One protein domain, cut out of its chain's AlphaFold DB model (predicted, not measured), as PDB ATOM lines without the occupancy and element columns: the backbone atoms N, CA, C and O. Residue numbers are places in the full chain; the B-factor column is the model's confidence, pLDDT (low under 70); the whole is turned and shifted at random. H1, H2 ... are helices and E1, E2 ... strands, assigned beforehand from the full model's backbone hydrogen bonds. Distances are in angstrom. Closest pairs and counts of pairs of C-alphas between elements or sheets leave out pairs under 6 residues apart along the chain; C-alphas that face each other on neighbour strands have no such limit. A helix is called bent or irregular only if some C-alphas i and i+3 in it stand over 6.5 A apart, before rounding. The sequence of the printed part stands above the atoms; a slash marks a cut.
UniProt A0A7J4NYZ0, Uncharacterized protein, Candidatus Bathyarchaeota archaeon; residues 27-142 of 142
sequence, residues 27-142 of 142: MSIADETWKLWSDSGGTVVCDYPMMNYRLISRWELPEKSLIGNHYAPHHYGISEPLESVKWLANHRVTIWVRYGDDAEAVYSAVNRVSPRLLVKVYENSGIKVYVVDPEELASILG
ATOM      1  N   MET A  27     255.640 361.706 300.993       92.06
ATOM      2  CA  MET A  27     256.537 362.773 300.534       92.06
ATOM      3  C   MET A  27     256.377 363.060 299.036       92.06
ATOM      4  O   MET A  27     256.317 364.223 298.650       92.06
ATOM      5  N   SER A  28     256.253 362.023 298.205       92.50
ATOM      6  CA  SER A  28     256.008 362.178 296.765       92.50
ATOM      7  C   SER A  28     254.672 362.876 296.487       92.50
ATOM      8  O   SER A  28     254.616 363.824 295.710       92.50
ATOM      9  N   ILE A  29     253.602 362.484 297.190       94.69
ATOM     10  CA  ILE A  29     252.293 363.140 297.073       94.69
ATOM     11  C   ILE A  29     252.383 364.609 297.507       94.69
ATOM     12  O   ILE A  29     251.781 365.467 296.865       94.69
ATOM     13  N   ALA A  30     253.130 364.924 298.570       96.19
ATOM     14  CA  ALA A  30     253.346 366.307 298.996       96.19
ATOM     15  C   ALA A  30     254.102 367.127 297.936       96.19
ATOM     16  O   ALA A  30     253.745 368.276 297.690       96.19
ATOM     17  N   ASP A  31     255.098 366.534 297.276       95.75
ATOM     18  CA  ASP A  31     255.844 367.185 296.196       95.75
ATOM     19  C   ASP A  31     254.937 367.458 294.974       95.75
ATOM     20  O   ASP A  31     254.981 368.553 294.416       95.75
ATOM     21  N   GLU A  32     254.060 366.523 294.589       95.25
ATOM     22  CA  GLU A  32     253.054 366.752 293.532       95.25
ATOM     23  C   GLU A  32     251.987 367.781 293.942       95.25
ATOM     24  O   GLU A  32     251.623 368.655 293.155       95.25
ATOM     25  N   THR A  33     251.528 367.730 295.196       96.25
ATOM     26  CA  THR A  33     250.586 368.709 295.766       96.25
ATOM     27  C   THR A  33     251.156 370.123 295.690       96.25
ATOM     28  O   THR A  33     250.453 371.051 295.296       96.25
ATOM     29  N   TRP A  34     252.439 370.293 296.017       96.81
ATOM     30  CA  TRP A  34     253.093 371.590 295.919       96.81
ATOM     31  C   TRP A  34     253.168 372.105 294.479       96.81
ATOM     32  O   TRP A  34     252.853 373.269 294.263       96.81
ATOM     33  N   LYS A  35     253.517 371.263 293.495       95.50
ATOM     34  CA  LYS A  35     253.576 371.679 292.077       95.50
ATOM     35  C   LYS A  35     252.231 372.203 291.577       95.50
ATOM     36  O   LYS A  35     252.169 373.192 290.863       95.50
ATOM     37  N   LEU A  36     251.143 371.540 291.964       94.94
ATOM     38  CA  LEU A  36     249.787 371.977 291.625       94.94
ATOM     39  C   LEU A  36     249.430 373.303 292.320       94.94
ATOM     40  O   LEU A  36     248.737 374.153 291.755       94.94
ATOM     41  N   TRP A  37     249.898 373.485 293.558       96.56
ATOM     42  CA  TRP A  37     249.611 374.679 294.346       96.56
ATOM     43  C   TRP A  37     250.438 375.879 293.889       96.56
ATOM     44  O   TRP A  37     249.922 376.991 293.888       96.56
ATOM     45  N   SER A  38     251.695 375.690 293.475       94.94
ATOM     46  CA  SER A  38     252.591 376.793 293.102       94.94
ATOM     47  C   SER A  38     252.040 377.651 291.965       94.94
ATOM     48  O   SER A  38     252.299 378.852 291.931       94.94
ATOM     49  N   ASP A  39     251.243 377.049 291.082       89.25
ATOM     50  CA  ASP A  39     250.648 377.728 289.931       89.25
ATOM     51  C   ASP A  39     249.307 378.407 290.270       89.25
ATOM     52  O   ASP A  39     248.935 379.400 289.646       89.25
ATOM     53  N   SER A  40     248.577 377.888 291.264       88.81
ATOM     54  CA  SER A  40     247.203 378.309 291.592       88.81
ATOM     55  C   SER A  40     247.085 379.145 292.876       88.81
ATOM     56  O   SER A  40     246.165 379.955 293.017       88.81
ATOM     57  N   GLY A  41     248.016 378.984 293.816       95.19
ATOM     58  CA  GLY A  41     247.953 379.548 295.160       95.19
ATOM     59  C   GLY A  41     246.763 379.017 295.967       95.19
ATOM     60  O   GLY A  41     246.282 377.910 295.754       95.19
ATOM     61  N   GLY A  42     246.271 379.816 296.919       96.88
ATOM     62  CA  GLY A  42     245.101 379.471 297.739       96.88
ATOM     63  C   GLY A  42     245.437 378.582 298.935       96.88
ATOM     64  O   GLY A  42     246.503 378.732 299.540       96.88
ATOM     65  N   THR A  43     244.516 377.686 299.280       98.12
ATOM     66  CA  THR A  43     244.598 376.829 300.468       98.12
ATOM     67  C   THR A  43     244.605 375.353 300.085       98.12
ATOM     68  O   THR A  43     243.792 374.901 299.276       98.12
ATOM     69  N   VAL A  44     245.509 374.599 300.708       97.75
ATOM     70  CA  VAL A  44     245.568 373.139 300.677       97.75
ATOM     71  C   VAL A  44     244.846 372.598 301.907       97.75
ATOM     72  O   VAL A  44     245.166 372.975 303.034       97.75
ATOM     73  N   VAL A  45     243.897 371.689 301.708       96.31
ATOM     74  CA  VAL A  45     243.311 370.914 302.807       96.31
ATOM     75  C   VAL A  45     244.055 369.588 302.931       96.31
ATOM     76  O   VAL A  45     244.085 368.823 301.966       96.31
ATOM     77  N   CYS A  46     244.665 369.305 304.084       94.06
ATOM     78  CA  CYS A  46     245.414 368.071 304.316       94.06
ATOM     79  C   CYS A  46     245.512 367.715 305.809       94.06
ATOM     80  O   CYS A  46     246.060 368.475 306.608       94.06
ATOM     81  N   ASP A  47     245.064 366.508 306.168       89.56
ATOM     82  CA  ASP A  47     245.178 365.972 307.537       89.56
ATOM     83  C   ASP A  47     246.373 365.048 307.738       89.56
ATOM     84  O   ASP A  47     246.542 364.489 308.817       89.56
ATOM     85  N   TYR A  48     247.201 364.848 306.711       90.56
ATOM     86  CA  TYR A  48     248.311 363.909 306.795       90.56
ATOM     87  C   TYR A  48     249.558 364.625 307.339       90.56
ATOM     88  O   TYR A  48     250.193 365.383 306.596       90.56
ATOM     89  N   PRO A  49     249.987 364.393 308.599       89.81
ATOM     90  CA  PRO A  49     251.003 365.240 309.229       89.81
ATOM     91  C   PRO A  49     252.341 365.225 308.487       89.81
ATOM     92  O   PRO A  49     252.983 366.260 308.348       89.81
ATOM     93  N   MET A  50     252.743 364.069 307.944       90.81
ATOM     94  CA  MET A  50     253.980 363.951 307.161       90.81
ATOM     95  C   MET A  50     253.960 364.808 305.892       90.81
ATOM     96  O   MET A  50     254.981 365.403 305.542       90.81
ATOM     97  N   MET A  51     252.806 364.911 305.226       94.25
ATOM     98  CA  MET A  51     252.654 365.799 304.074       94.25
ATOM     99  C   MET A  51     252.730 367.258 304.517       94.25
ATOM    100  O   MET A  51     253.471 368.028 303.915       94.25
ATOM    101  N   ASN A  52     252.051 367.616 305.608       94.50
ATOM    102  CA  ASN A  52     252.063 368.971 306.163       94.50
ATOM    103  C   ASN A  52     253.488 369.425 306.512       94.50
ATOM    104  O   ASN A  52     253.915 370.501 306.090       94.50
ATOM    105  N   TYR A  53     254.270 368.573 307.185       93.56
ATOM    106  CA  TYR A  53     255.681 368.846 307.460       93.56
ATOM    107  C   TYR A  53     256.480 369.056 306.180       93.56
ATOM    108  O   TYR A  53     257.272 369.992 306.105       93.56
ATOM    109  N   ARG A  54     256.289 368.211 305.163       95.94
ATOM    110  CA  ARG A  54     257.005 368.327 303.890       95.94
ATOM    111  C   ARG A  54     256.648 369.621 303.152       95.94
ATOM    112  O   ARG A  54     257.558 370.321 302.716       95.94
ATOM    113  N   LEU A  55     255.363 369.953 303.058       96.75
ATOM    114  CA  LEU A  55     254.858 371.165 302.406       96.75
ATOM    115  C   LEU A  55     255.401 372.437 303.070       96.75
ATOM    116  O   LEU A  55     255.893 373.322 302.378       96.75
ATOM    117  N   ILE A  56     255.378 372.505 304.402       96.38
ATOM    118  CA  ILE A  56     255.850 373.684 305.139       96.38
ATOM    119  C   ILE A  56     257.382 373.759 305.129       96.38
ATOM    120  O   ILE A  56     257.950 374.784 304.778       96.38
ATOM    121  N   SER A  57     258.078 372.680 305.499       95.88
ATOM    122  CA  SER A  57     259.528 372.745 305.749       95.88
ATOM    123  C   SER A  57     260.388 372.718 304.489       95.88
ATOM    124  O   SER A  57     261.451 373.332 304.467       95.88
ATOM    125  N   ARG A  58     259.977 371.981 303.448       96.56
ATOM    126  CA  ARG A  58     260.746 371.905 302.199       96.56
ATOM    127  C   ARG A  58     260.338 372.988 301.227       96.56
ATOM    128  O   ARG A  58     261.201 373.568 300.576       96.56
ATOM    129  N   TRP A  59     259.032 373.115 301.043       96.75
ATOM    130  CA  TRP A  59     258.456 373.893 299.962       96.75
ATOM    131  C   TRP A  59     257.975 375.267 300.410       96.75
ATOM    132  O   TRP A  59     257.467 376.025 299.586       96.75
ATOM    133  N   GLU A  60     258.148 375.576 301.700       96.38
ATOM    134  CA  GLU A  60     257.825 376.868 302.301       96.38
ATOM    135  C   GLU A  60     256.373 377.284 302.030       96.38
ATOM    136  O   GLU A  60     256.063 378.470 301.899       96.38
ATOM    137  N   LEU A  61     255.461 376.299 301.954       96.75
ATOM    138  CA  LEU A  61     254.031 376.567 301.879       96.75
ATOM    139  C   LEU A  61     253.654 377.426 303.097       96.75
ATOM    140  O   LEU A  61     253.906 376.998 304.229       96.75
ATOM    141  N   PRO A  62     253.049 378.615 302.908       96.44
ATOM    142  CA  PRO A  62     252.650 379.446 304.031       96.44
ATOM    143  C   PRO A  62     251.709 378.670 304.950       96.44
ATOM    144  O   PRO A  62     250.724 378.111 304.482       96.44
ATOM    145  N   GLU A  63     251.954 378.686 306.260       93.44
ATOM    146  CA  GLU A  63     251.126 377.940 307.224       93.44
ATOM    147  C   GLU A  63     249.636 378.308 307.121       93.44
ATOM    148  O   GLU A  63     248.765 377.452 307.219       93.44
ATOM    149  N   LYS A  64     249.337 379.579 306.818       95.62
ATOM    150  CA  LYS A  64     247.969 380.082 306.581       95.62
ATOM    151  C   LYS A  64     247.276 379.506 305.337       95.62
ATOM    152  O   LYS A  64     246.078 379.703 305.176       95.62
ATOM    153  N   SER A  65     248.032 378.881 304.438       97.25
ATOM    154  CA  SER A  65     247.552 378.214 303.223       97.25
ATOM    155  C   SER A  65     247.345 376.716 303.443       97.25
ATOM    156  O   SER A  65     247.167 375.983 302.474       97.25
ATOM    157  N   LEU A  66     247.363 376.249 304.692       96.88
ATOM    158  CA  LEU A  66     247.135 374.860 305.054       96.88
ATOM    159  C   LEU A  66     246.015 374.764 306.094       96.88
ATOM    160  O   LEU A  66     246.011 375.488 307.088       96.88
ATOM    161  N   ILE A  67     245.066 373.860 305.875       95.38
ATOM    162  CA  ILE A  67     243.960 373.597 306.802       95.38
ATOM    163  C   ILE A  67     243.664 372.093 306.853       95.38
ATOM    164  O   ILE A  67     243.935 371.373 305.898       95.38
ATOM    165  N   GLY A  68     243.130 371.595 307.967       92.50
ATOM    166  CA  GLY A  68     242.677 370.201 308.084       92.50
ATOM    167  C   GLY A  68     241.199 370.012 307.719       92.50
ATOM    168  O   GLY A  68     240.419 370.967 307.800       92.50
ATOM    169  N   ASN A  69     240.785 368.791 307.360       88.81
ATOM    170  CA  ASN A  69     239.368 368.460 307.159       88.81
ATOM    171  C   ASN A  69     238.567 368.548 308.455       88.81
ATOM    172  O   ASN A  69     237.366 368.785 308.386       88.81
ATOM    173  N   HIS A  70     239.194 368.451 309.632       89.00
ATOM    174  CA  HIS A  70     238.488 368.609 310.910       89.00
ATOM    175  C   HIS A  70     237.874 370.004 311.101       89.00
ATOM    176  O   HIS A  70     237.012 370.178 311.959       89.00
ATOM    177  N   TYR A  71     238.283 370.989 310.295       91.25
ATOM    178  CA  TYR A  71     237.663 372.316 310.247       91.25
ATOM    179  C   TYR A  71     236.481 372.413 309.271       91.25
ATOM    180  O   TYR A  71     235.885 373.485 309.136       91.25
ATOM    181  N   ALA A  72     236.137 371.330 308.574       90.69
ATOM    182  CA  ALA A  72     235.012 371.311 307.656       90.69
ATOM    183  C   ALA A  72     233.666 371.308 308.410       90.69
ATOM    184  O   ALA A  72     233.579 370.781 309.524       90.69
ATOM    185  N   PRO A  73     232.584 371.836 307.802       91.75
ATOM    186  CA  PRO A  73     231.301 372.061 308.480       91.75
ATOM    187  C   PRO A  73     230.714 370.822 309.171       91.75
ATOM    188  O   PRO A  73     230.114 370.936 310.241       91.75
ATOM    189  N   HIS A  74     230.933 369.633 308.603       87.62
ATOM    190  CA  HIS A  74     230.412 368.377 309.142       87.62
ATOM    191  C   HIS A  74     230.839 368.115 310.595       87.62
ATOM    192  O   HIS A  74     230.026 367.674 311.407       87.62
ATOM    193  N   HIS A  75     232.077 368.458 310.956       86.56
ATOM    194  CA  HIS A  75     232.597 368.261 312.313       86.56
ATOM    195  C   HIS A  75     231.978 369.216 313.348       86.56
ATOM    196  O   HIS A  75     232.166 369.035 314.549       86.56
ATOM    197  N   TYR A  76     231.187 370.192 312.894       89.62
ATOM    198  CA  TYR A  76     230.448 371.142 313.723       89.62
ATOM    199  C   TYR A  76     228.930 370.922 313.663       89.62
ATOM    200  O   TYR A  76     228.160 371.802 314.044       89.62
ATOM    201  N   GLY A  77     228.484 369.751 313.193       88.38
ATOM    202  CA  GLY A  77     227.066 369.387 313.136       88.38
ATOM    203  C   GLY A  77     226.292 370.016 311.974       88.38
ATOM    204  O   GLY A  77     225.066 369.966 311.978       88.38
ATOM    205  N   ILE A  78     226.983 370.588 310.984       90.50
ATOM    206  CA  ILE A  78     226.362 371.146 309.778       90.50
ATOM    207  C   ILE A  78     226.286 370.039 308.723       90.50
ATOM    208  O   ILE A  78     227.310 369.538 308.254       90.50
ATOM    209  N   SER A  79     225.068 369.632 308.367       87.50
ATOM    210  CA  SER A  79     224.812 368.515 307.444       87.50
ATOM    211  C   SER A  79     224.514 368.946 306.012       87.50
ATOM    212  O   SER A  79     224.482 368.109 305.108       87.50
ATOM    213  N   GLU A  80     224.276 370.237 305.798       94.56
ATOM    214  CA  GLU A  80     223.805 370.784 304.532       94.56
ATOM    215  C   GLU A  80     224.928 370.720 303.484       94.56
ATOM    216  O   GLU A  80     225.950 371.391 303.642       94.56
ATOM    217  N   PRO A  81     224.766 369.969 302.375       94.50
ATOM    218  CA  PRO A  81     225.850 369.756 301.412       94.50
ATOM    219  C   PRO A  81     226.435 371.042 300.812       94.50
ATOM    220  O   PRO A  81     227.639 371.130 300.564       94.50
ATOM    221  N   LEU A  82     225.588 372.057 300.614       96.31
ATOM    222  CA  LEU A  82     225.996 373.358 300.087       96.31
ATOM    223  C   LEU A  82     226.952 374.103 301.033       96.31
ATOM    224  O   LEU A  82     227.802 374.854 300.563       96.31
ATOM    225  N   GLU A  83     226.866 373.879 302.346       96.19
ATOM    226  CA  GLU A  83     227.767 374.520 303.310       96.19
ATOM    227  C   GLU A  83     229.205 374.012 303.165       96.19
ATOM    228  O   GLU A  83     230.141 374.797 303.299       96.19
ATOM    229  N   SER A  84     229.407 372.748 302.775       94.88
ATOM    230  CA  SER A  84     230.743 372.237 302.430       94.88
ATOM    231  C   SER A  84     231.322 372.937 301.198       94.88
ATOM    232  O   SER A  84     232.508 373.254 301.175       94.88
ATOM    233  N   VAL A  85     230.495 373.246 300.193       96.94
ATOM    234  CA  VAL A  85     230.934 373.993 299.000       96.94
ATOM    235  C   VAL A  85     231.262 375.448 299.346       96.94
ATOM    236  O   VAL A  85     232.316 375.955 298.963       96.94
ATOM    237  N   LYS A  86     230.413 376.113 300.139       97.38
ATOM    238  CA  LYS A  86     230.695 377.465 300.649       97.38
ATOM    239  C   LYS A  86     231.962 377.498 301.494       97.38
ATOM    240  O   LYS A  86     232.725 378.454 301.407       97.38
ATOM    241  N   TRP A  87     232.212 376.466 302.294       96.69
ATOM    242  CA  TRP A  87     233.428 376.356 303.090       96.69
ATOM    243  C   TRP A  87     234.687 376.305 302.216       96.69
ATOM    244  O   TRP A  87     235.633 377.039 302.516       96.69
ATOM    245  N   LEU A  88     234.674 375.534 301.117       96.62
ATOM    246  CA  LEU A  88     235.767 375.524 300.133       96.62
ATOM    247  C   LEU A  88     236.018 376.933 299.575       96.62
ATOM    248  O   LEU A  88     237.161 377.390 299.555       96.62
ATOM    249  N   ALA A  89     234.959 377.651 299.186       97.44
ATOM    250  CA  ALA A  89     235.068 379.013 298.664       97.44
ATOM    251  C   ALA A  89     235.590 380.016 299.707       97.44
ATOM    252  O   ALA A  89     236.543 380.750 299.441       97.44
ATOM    253  N   ASN A  90     235.019 380.011 300.914       97.06
ATOM    254  CA  ASN A  90     235.374 380.929 301.998       97.06
ATOM    255  C   ASN A  90     236.840 380.785 302.429       97.06
ATOM    256  O   ASN A  90     237.484 381.777 302.765       97.06
ATOM    257  N   HIS A  91     237.379 379.564 302.380       97.31
ATOM    258  CA  HIS A  91     238.780 379.287 302.696       97.31
ATOM    259  C   HIS A  91     239.693 379.319 301.470       97.31
ATOM    260  O   HIS A  91     240.888 379.063 301.603       97.31
ATOM    261  N   ARG A  92     239.163 379.657 300.285       97.31
ATOM    262  CA  ARG A  92     239.905 379.689 299.015       97.31
ATOM    263  C   ARG A  92     240.657 378.381 298.760       97.31
ATOM    264  O   ARG A  92     241.836 378.397 298.399       97.31
ATOM    265  N   VAL A  93     239.993 377.255 299.010       97.50
ATOM    266  CA  VAL A  93     240.570 375.926 298.809       97.50
ATOM    267  C   VAL A  93     240.773 375.691 297.320       97.50
ATOM    268  O   VAL A  93     239.829 375.781 296.541       97.50
ATOM    269  N   THR A  94     242.006 375.380 296.942       97.62
ATOM    270  CA  THR A  94     242.403 375.060 295.564       97.62
ATOM    271  C   THR A  94     242.808 373.603 295.432       97.62
ATOM    272  O   THR A  94     242.574 372.993 294.390       97.62
ATOM    273  N   ILE A  95     243.354 373.019 296.503       97.44
ATOM    274  CA  ILE A  95     243.728 371.609 296.560       97.44
ATOM    275  C   ILE A  95     243.133 370.957 297.796       97.44
ATOM    276  O   ILE A  95     243.220 371.478 298.907       97.44
ATOM    277  N   TRP A  96     242.572 369.772 297.601       96.69
ATOM    278  CA  TRP A  96     241.974 368.969 298.649       96.69
ATOM    279  C   TRP A  96     242.594 367.568 298.663       96.69
ATOM    280  O   TRP A  96     242.459 366.802 297.705       96.69
ATOM    281  N   VAL A  97     243.304 367.231 299.740       94.88
ATOM    282  CA  VAL A  97     243.910 365.913 299.949       94.88
ATOM    283  C   VAL A  97     242.954 365.060 300.776       94.88
ATOM    284  O   VAL A  97     242.720 365.319 301.957       94.88
ATOM    285  N   ARG A  98     242.419 364.008 300.156       92.38
ATOM    286  CA  ARG A  98     241.540 363.033 300.799       92.38
ATOM    287  C   ARG A  98     242.350 361.862 301.328       92.38
ATOM    288  O   ARG A  98     242.969 361.125 300.553       92.38
ATOM    289  N   TYR A  99     242.260 361.657 302.633       87.56
ATOM    290  CA  TYR A  99     242.799 360.497 303.326       87.56
ATOM    291  C   TYR A  99     241.912 360.138 304.519       87.56
ATOM    292  O   TYR A  99     241.456 361.028 305.232       87.56
ATOM    293  N   GLY A 100     241.706 358.839 304.735       82.31
ATOM    294  CA  GLY A 100     240.922 358.331 305.860       82.31
ATOM    295  C   GLY A 100     239.429 358.660 305.789       82.31
ATOM    296  O   GLY A 100     238.932 359.224 304.810       82.31
ATOM    297  N   ASP A 101     238.726 358.272 306.851       79.12
ATOM    298  CA  ASP A 101     237.267 358.377 306.947       79.12
ATOM    299  C   ASP A 101     236.796 359.809 307.239       79.12
ATOM    300  O   ASP A 101     235.716 360.201 306.800       79.12
ATOM    301  N   ASP A 102     237.622 360.627 307.903       75.81
ATOM    302  CA  ASP A 102     237.283 362.017 308.241       75.81
ATOM    303  C   ASP A 102     237.012 362.866 306.987       75.81
ATOM    304  O   ASP A 102     236.113 363.705 306.951       75.81
ATOM    305  N   ALA A 103     237.730 362.586 305.896       86.50
ATOM    306  CA  ALA A 103     237.538 363.263 304.621       86.50
ATOM    307  C   ALA A 103     236.280 362.783 303.857       86.50
ATOM    308  O   ALA A 103     235.844 363.441 302.909       86.50
ATOM    309  N   GLU A 104     235.673 361.652 304.237       88.31
ATOM    310  CA  GLU A 104     234.559 361.047 303.496       88.31
ATOM    311  C   GLU A 104     233.285 361.881 303.562       88.31
ATOM    312  O   GLU A 104     232.586 362.033 302.557       88.31
ATOM    313  N   ALA A 105     232.982 362.449 304.729       84.62
ATOM    314  CA  ALA A 105     231.780 363.251 304.910       84.62
ATOM    315  C   ALA A 105     231.816 364.513 304.038       84.62
ATOM    316  O   ALA A 105     230.832 364.836 303.366       84.62
ATOM    317  N   VAL A 106     232.972 365.183 303.986       87.00
ATOM    318  CA  VAL A 106     233.198 366.360 303.135       87.00
ATOM    319  C   VAL A 106     233.108 365.975 301.663       87.00
ATOM    320  O   VAL A 106     232.364 366.611 300.917       87.00
ATOM    321  N   TYR A 107     233.787 364.895 301.256       92.44
ATOM    322  CA  TYR A 107     233.723 364.383 299.887       92.44
ATOM    323  C   TYR A 107     232.289 364.092 299.456       92.44
ATOM    324  O   TYR A 107     231.834 364.575 298.424       92.44
ATOM    325  N   SER A 108     231.561 363.322 300.265       91.50
ATOM    326  CA  SER A 108     230.185 362.927 299.989       91.50
ATOM    327  C   SER A 108     229.251 364.132 299.909       91.50
ATOM    328  O   SER A 108     228.395 364.177 299.027       91.50
ATOM    329  N   ALA A 109     229.410 365.119 300.794       91.62
ATOM    330  CA  ALA A 109     228.637 366.357 300.760       91.62
ATOM    331  C   ALA A 109     228.911 367.153 299.475       91.62
ATOM    332  O   ALA A 109     227.979 367.466 298.735       91.62
ATOM    333  N   VAL A 110     230.181 367.408 299.161       94.19
ATOM    334  CA  VAL A 110     230.569 368.156 297.959       94.19
ATOM    335  C   VAL A 110     230.100 367.441 296.687       94.19
ATOM    336  O   VAL A 110     229.462 368.052 295.834       94.19
ATOM    337  N   ASN A 111     230.319 366.129 296.599       94.75
ATOM    338  CA  ASN A 111     229.974 365.317 295.435       94.75
ATOM    339  C   ASN A 111     228.453 365.191 295.213       94.75
ATOM    340  O   ASN A 111     228.019 364.929 294.093       94.75
ATOM    341  N   ARG A 112     227.631 365.389 296.256       95.31
ATOM    342  CA  ARG A 112     226.165 365.501 296.121       95.31
ATOM    343  C   ARG A 112     225.733 366.817 295.484       95.31
ATOM    344  O   ARG A 112     224.706 366.828 294.815       95.31
ATOM    345  N   VAL A 113     226.470 367.905 295.720       96.81
ATOM    346  CA  VAL A 113     226.179 369.212 295.111       96.81
ATOM    347  C   VAL A 113     226.666 369.230 293.669       96.81
ATOM    348  O   VAL A 113     225.887 369.507 292.763       96.81
ATOM    349  N   SER A 114     227.934 368.880 293.451       96.81
ATOM    350  CA  SER A 114     228.466 368.635 292.117       96.81
ATOM    351  C   SER A 114     229.601 367.613 292.152       96.81
ATOM    352  O   SER A 114     230.621 367.847 292.807       96.81
ATOM    353  N   PRO A 115     229.497 366.517 291.381       95.56
ATOM    354  CA  PRO A 115     230.588 365.562 291.243       95.56
ATOM    355  C   PRO A 115     231.759 366.093 290.405       95.56
ATOM    356  O   PRO A 115     232.801 365.446 290.338       95.56
ATOM    357  N   ARG A 116     231.603 367.249 289.747       96.69
ATOM    358  CA  ARG A 116     232.655 367.869 288.929       96.69
ATOM    359  C   ARG A 116     233.523 368.845 289.716       96.69
ATOM    360  O   ARG A 116     234.620 369.143 289.268       96.69
ATOM    361  N   LEU A 117     233.062 369.302 290.884       97.81
ATOM    362  CA  LEU A 117     233.768 370.325 291.658       97.81
ATOM    363  C   LEU A 117     235.154 369.858 292.134       97.81
ATOM    364  O   LEU A 117     236.078 370.660 292.214       97.81
ATOM    365  N   LEU A 118     235.303 368.572 292.459       96.94
ATOM    366  CA  LEU A 118     236.569 367.986 292.897       96.94
ATOM    367  C   LEU A 118     237.157 367.131 291.774       96.94
ATOM    368  O   LEU A 118     236.793 365.967 291.596       96.94
ATOM    369  N   VAL A 119     238.117 367.689 291.041       96.88
ATOM    370  CA  VAL A 119     238.798 366.999 289.944       96.88
ATOM    371  C   VAL A 119     239.988 366.233 290.505       96.88
ATOM    372  O   VAL A 119     240.981 366.823 290.925       96.88
ATOM    373  N   LYS A 120     239.907 364.900 290.533       96.50
ATOM    374  CA  LYS A 120     241.025 364.063 290.990       96.50
ATOM    375  C   LYS A 120     242.181 364.158 289.996       96.50
ATOM    376  O   LYS A 120     242.016 363.786 288.837       96.50
ATOM    377  N   VAL A 121     243.347 364.583 290.466       96.06
ATOM    378  CA  VAL A 121     244.550 364.765 289.634       96.06
ATOM    379  C   VAL A 121     245.677 363.803 289.995       96.06
ATOM    380  O   VAL A 121     246.533 363.524 289.161       96.06
ATOM    381  N   TYR A 122     245.669 363.258 291.213       93.31
ATOM    382  CA  TYR A 122     246.687 362.313 291.664       93.31
ATOM    383  C   TYR A 122     246.113 361.300 292.658       93.31
ATOM    384  O   TYR A 122     245.203 361.610 293.431       93.31
ATOM    385  N   GLU A 123     246.650 360.081 292.652       92.38
ATOM    386  CA  GLU A 123     246.322 359.035 293.620       92.38
ATOM    387  C   GLU A 123     247.526 358.117 293.832       92.38
ATOM    388  O   GLU A 123     248.092 357.596 292.873       92.38
ATOM    389  N   ASN A 124     247.906 357.905 295.092       89.56
ATOM    390  CA  ASN A 124     248.933 356.939 295.471       89.56
ATOM    391  C   ASN A 124     248.708 356.485 296.920       89.56
ATOM    392  O   ASN A 124     248.288 357.277 297.759       89.56
ATOM    393  N   SER A 125     248.956 355.207 297.217       86.06
ATOM    394  CA  SER A 125     248.808 354.629 298.563       86.06
ATOM    395  C   SER A 125     247.472 354.959 299.257       86.06
ATOM    396  O   SER A 125     247.426 355.179 300.463       86.06
ATOM    397  N   GLY A 126     246.374 355.032 298.494       86.88
ATOM    398  CA  GLY A 126     245.034 355.350 299.007       86.88
ATOM    399  C   GLY A 126     244.775 356.834 299.305       86.88
ATOM    400  O   GLY A 126     243.626 357.201 299.557       86.88
ATOM    401  N   ILE A 127     245.796 357.689 299.218       91.25
ATOM    402  CA  ILE A 127     245.675 359.145 299.310       91.25
ATOM    403  C   ILE A 127     245.301 359.681 297.929       91.25
ATOM    404  O   ILE A 127     245.945 359.357 296.928       91.25
ATOM    405  N   LYS A 128     244.260 360.511 297.875       94.69
ATOM    406  CA  LYS A 128     243.765 361.115 296.634       94.69
ATOM    407  C   LYS A 128     243.911 362.628 296.710       94.69
ATOM    408  O   LYS A 128     243.509 363.227 297.702       94.69
ATOM    409  N   VAL A 129     244.448 363.239 295.662       95.88
ATOM    410  CA  VAL A 129     244.584 364.695 295.547       95.88
ATOM    411  C   VAL A 129     243.586 365.195 294.517       95.88
ATOM    412  O   VAL A 129     243.546 364.708 293.381       95.88
ATOM    413  N   TYR A 130     242.784 366.166 294.928       97.19
ATOM    414  CA  TYR A 130     241.784 366.819 294.103       97.19
ATOM    415  C   TYR A 130     242.133 368.292 293.936       97.19
ATOM    416  O   TYR A 130     242.534 368.943 294.897       97.19
ATOM    417  N   VAL A 131     241.936 368.817 292.733       97.50
ATOM    418  CA  VAL A 131     241.874 370.257 292.480       97.50
ATOM    419  C   VAL A 131     240.412 370.684 292.563       97.50
ATOM    420  O   VAL A 131     239.530 369.971 292.079       97.50
ATOM    421  N   VAL A 132     240.155 371.825 293.199       97.50
ATOM    422  CA  VAL A 132     238.824 372.444 293.216       97.50
ATOM    423  C   VAL A 132     238.642 373.217 291.915       97.50
ATOM    424  O   VAL A 132     239.408 374.138 291.640       97.50
ATOM    425  N   ASP A 133     237.644 372.842 291.117       97.62
ATOM    426  CA  ASP A 133     237.316 373.525 289.865       97.62
ATOM    427  C   ASP A 133     236.705 374.911 290.167       97.62
ATOM    428  O   ASP A 133     235.605 374.984 290.727       97.62
ATOM    429  N   PRO A 134     237.390 376.020 289.829       95.81
ATOM    430  CA  PRO A 134     236.909 377.359 290.147       95.81
ATOM    431  C   PRO A 134     235.686 377.773 289.316       95.81
ATOM    432  O   PRO A 134     234.882 378.573 289.796       95.81
ATOM    433  N   GLU A 135     235.524 377.248 288.098       97.12
ATOM    434  CA  GLU A 135     234.375 377.556 287.239       97.12
ATOM    435  C   GLU A 135     233.124 376.855 287.763       97.12
ATOM    436  O   GLU A 135     232.062 377.470 287.893       97.12
ATOM    437  N   GLU A 136     233.261 375.583 288.143       97.88
ATOM    438  CA  GLU A 136     232.171 374.841 288.772       97.88
ATOM    439  C   GLU A 136     231.811 375.444 290.137       97.88
ATOM    440  O   GLU A 136     230.629 375.572 290.461       97.88
ATOM    441  N   LEU A 137     232.807 375.870 290.924       96.94
ATOM    442  CA  LEU A 137     232.580 376.523 292.215       96.94
ATOM    443  C   LEU A 137     231.758 377.807 292.063       96.94
ATOM    444  O   LEU A 137     230.803 378.011 292.814       96.94
ATOM    445  N   ALA A 138     232.106 378.651 291.088       96.50
ATOM    446  CA  ALA A 138     231.360 379.867 290.779       96.50
ATOM    447  C   ALA A 138     229.936 379.545 290.295       96.50
ATOM    448  O   ALA A 138     228.970 380.108 290.797       96.50
ATOM    449  N   SER A 139     229.784 378.571 289.394       97.56
ATOM    450  CA  SER A 139     228.480 378.127 288.881       97.56
ATOM    451  C   SER A 139     227.514 377.680 289.989       97.56
ATOM    452  O   SER A 139     226.320 377.981 289.937       97.56
ATOM    453  N   ILE A 140     228.018 376.994 291.022       97.38
ATOM    454  CA  ILE A 140     227.206 376.541 292.163       97.38
ATOM    455  C   ILE A 140     226.785 377.707 293.069       97.38
ATOM    456  O   ILE A 140     225.691 377.672 293.639       97.38
ATOM    457  N   LEU A 141     227.657 378.701 293.258       96.62
ATOM    458  CA  LEU A 141     227.466 379.768 294.247       96.62
ATOM    459  C   LEU A 141     226.788 381.032 293.691       96.62
ATOM    460  O   LEU A 141     226.276 381.815 294.496       96.62
ATOM    461  N   GLY A 142     226.708 381.182 292.365       89.25
ATOM    462  CA  GLY A 142     226.104 382.334 291.680       89.25
ATOM    463  C   GLY A 142     227.039 383.532 291.575       89.25
ATOM    464  O   GLY A 142     226.498 384.657 291.495       89.25
TER     465      GLY A 142
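This is residues 27 to 142 of the 142 residues of an uncharacterized protein of Candidatus Bathyarchaeota archaeon (UniProt A0A7J4NYZ0). What is the overall shape? A twisted sheet of four strands runs through the middle: H1 packs along one face with H2 next to it, and on the other face H4 stands with H3, H5 and H6 gathered round it. What makes it up? The printed part has 116 residues, with six named helices and four named strands in the order H1 E1 H2 H3 H4 E2 H5 E3 E4 H6, class mixed. The sheet is mixed, in the order E1, E2, E4, E3. How dense is it? It is compact, with a radius of gyration of the C-alphas of 13.2 A and spans of 36 by 27 by 25 A.

Where are the strands? E1 is residues 43 to 45, E2 93 to 98, E3 118 to 124, 16.8 A long, and E4 127 to 132, 16.2 A long. Where are the helices? H1, residues 27 to 40, is 20.2 A long and begins at C-alpha 27 (256.537, 362.773, 300.534). H2 is residues 49 to 59, H3 73 to 76, H4 81 to 90 and H5 102 to 113, only just irregular, with C-alphas 102 and 105 6.55 A apart. H6, residues 134 to 141, ends at C-alpha 141 (227.466, 379.768, 294.247).

How do the strands pair? E1 and E2 are parallel, N 45 to O 95 being 2.9 A, and with H2, H3 and H4 between them in the chain form a strand-helix-strand unit. E2 and E4 are antiparallel, N 96 to O 130 being 2.8 A; the hairpin E3 and E4 has N 121 to O 129 at 2.9 A. E2, H5 and E3 form a split unit, E4 lying between its strands, with a right-handed crossover. What is on the sheet? H1 lies over E2 and E4, along the strands, at a height over the sheet of 8.7 A; H4 is on the opposite face. H5 and H6 only graze the sheet. Which helices touch? H1 touches H2 at a steep tilt of 56 degrees, closest at C-alphas 30 and 51, 5.2 A. H4, the hub, touches H3, closest at C-alphas 73 and 84, 6.1 A, and H5, closest at C-alphas 81 and 109, 4.4 A; it only just touches H6, with 3 pairs of C-alphas within 8 A. Are the helix backbones complete? Every O i to N i+4 pair is within hydrogen-bond range in H2 and H6, against 8 of 10 in H1, 5 of 6 in H4 and 7 of 8 in H5; H3 is too short for such a pair.

How large is it? The two C-alphas farthest apart, those of Arg 58 and Gly 142, are 37.7 A apart. Are there cuts or long links? The printed part has no cut, and the long link is H2 to H3, where residues 66 to 67 pair parallel with residues 44 to 45 of E1. Is confidence low anywhere? The mean pLDDT of the printed part is 93.8, and no printed residue is under 70.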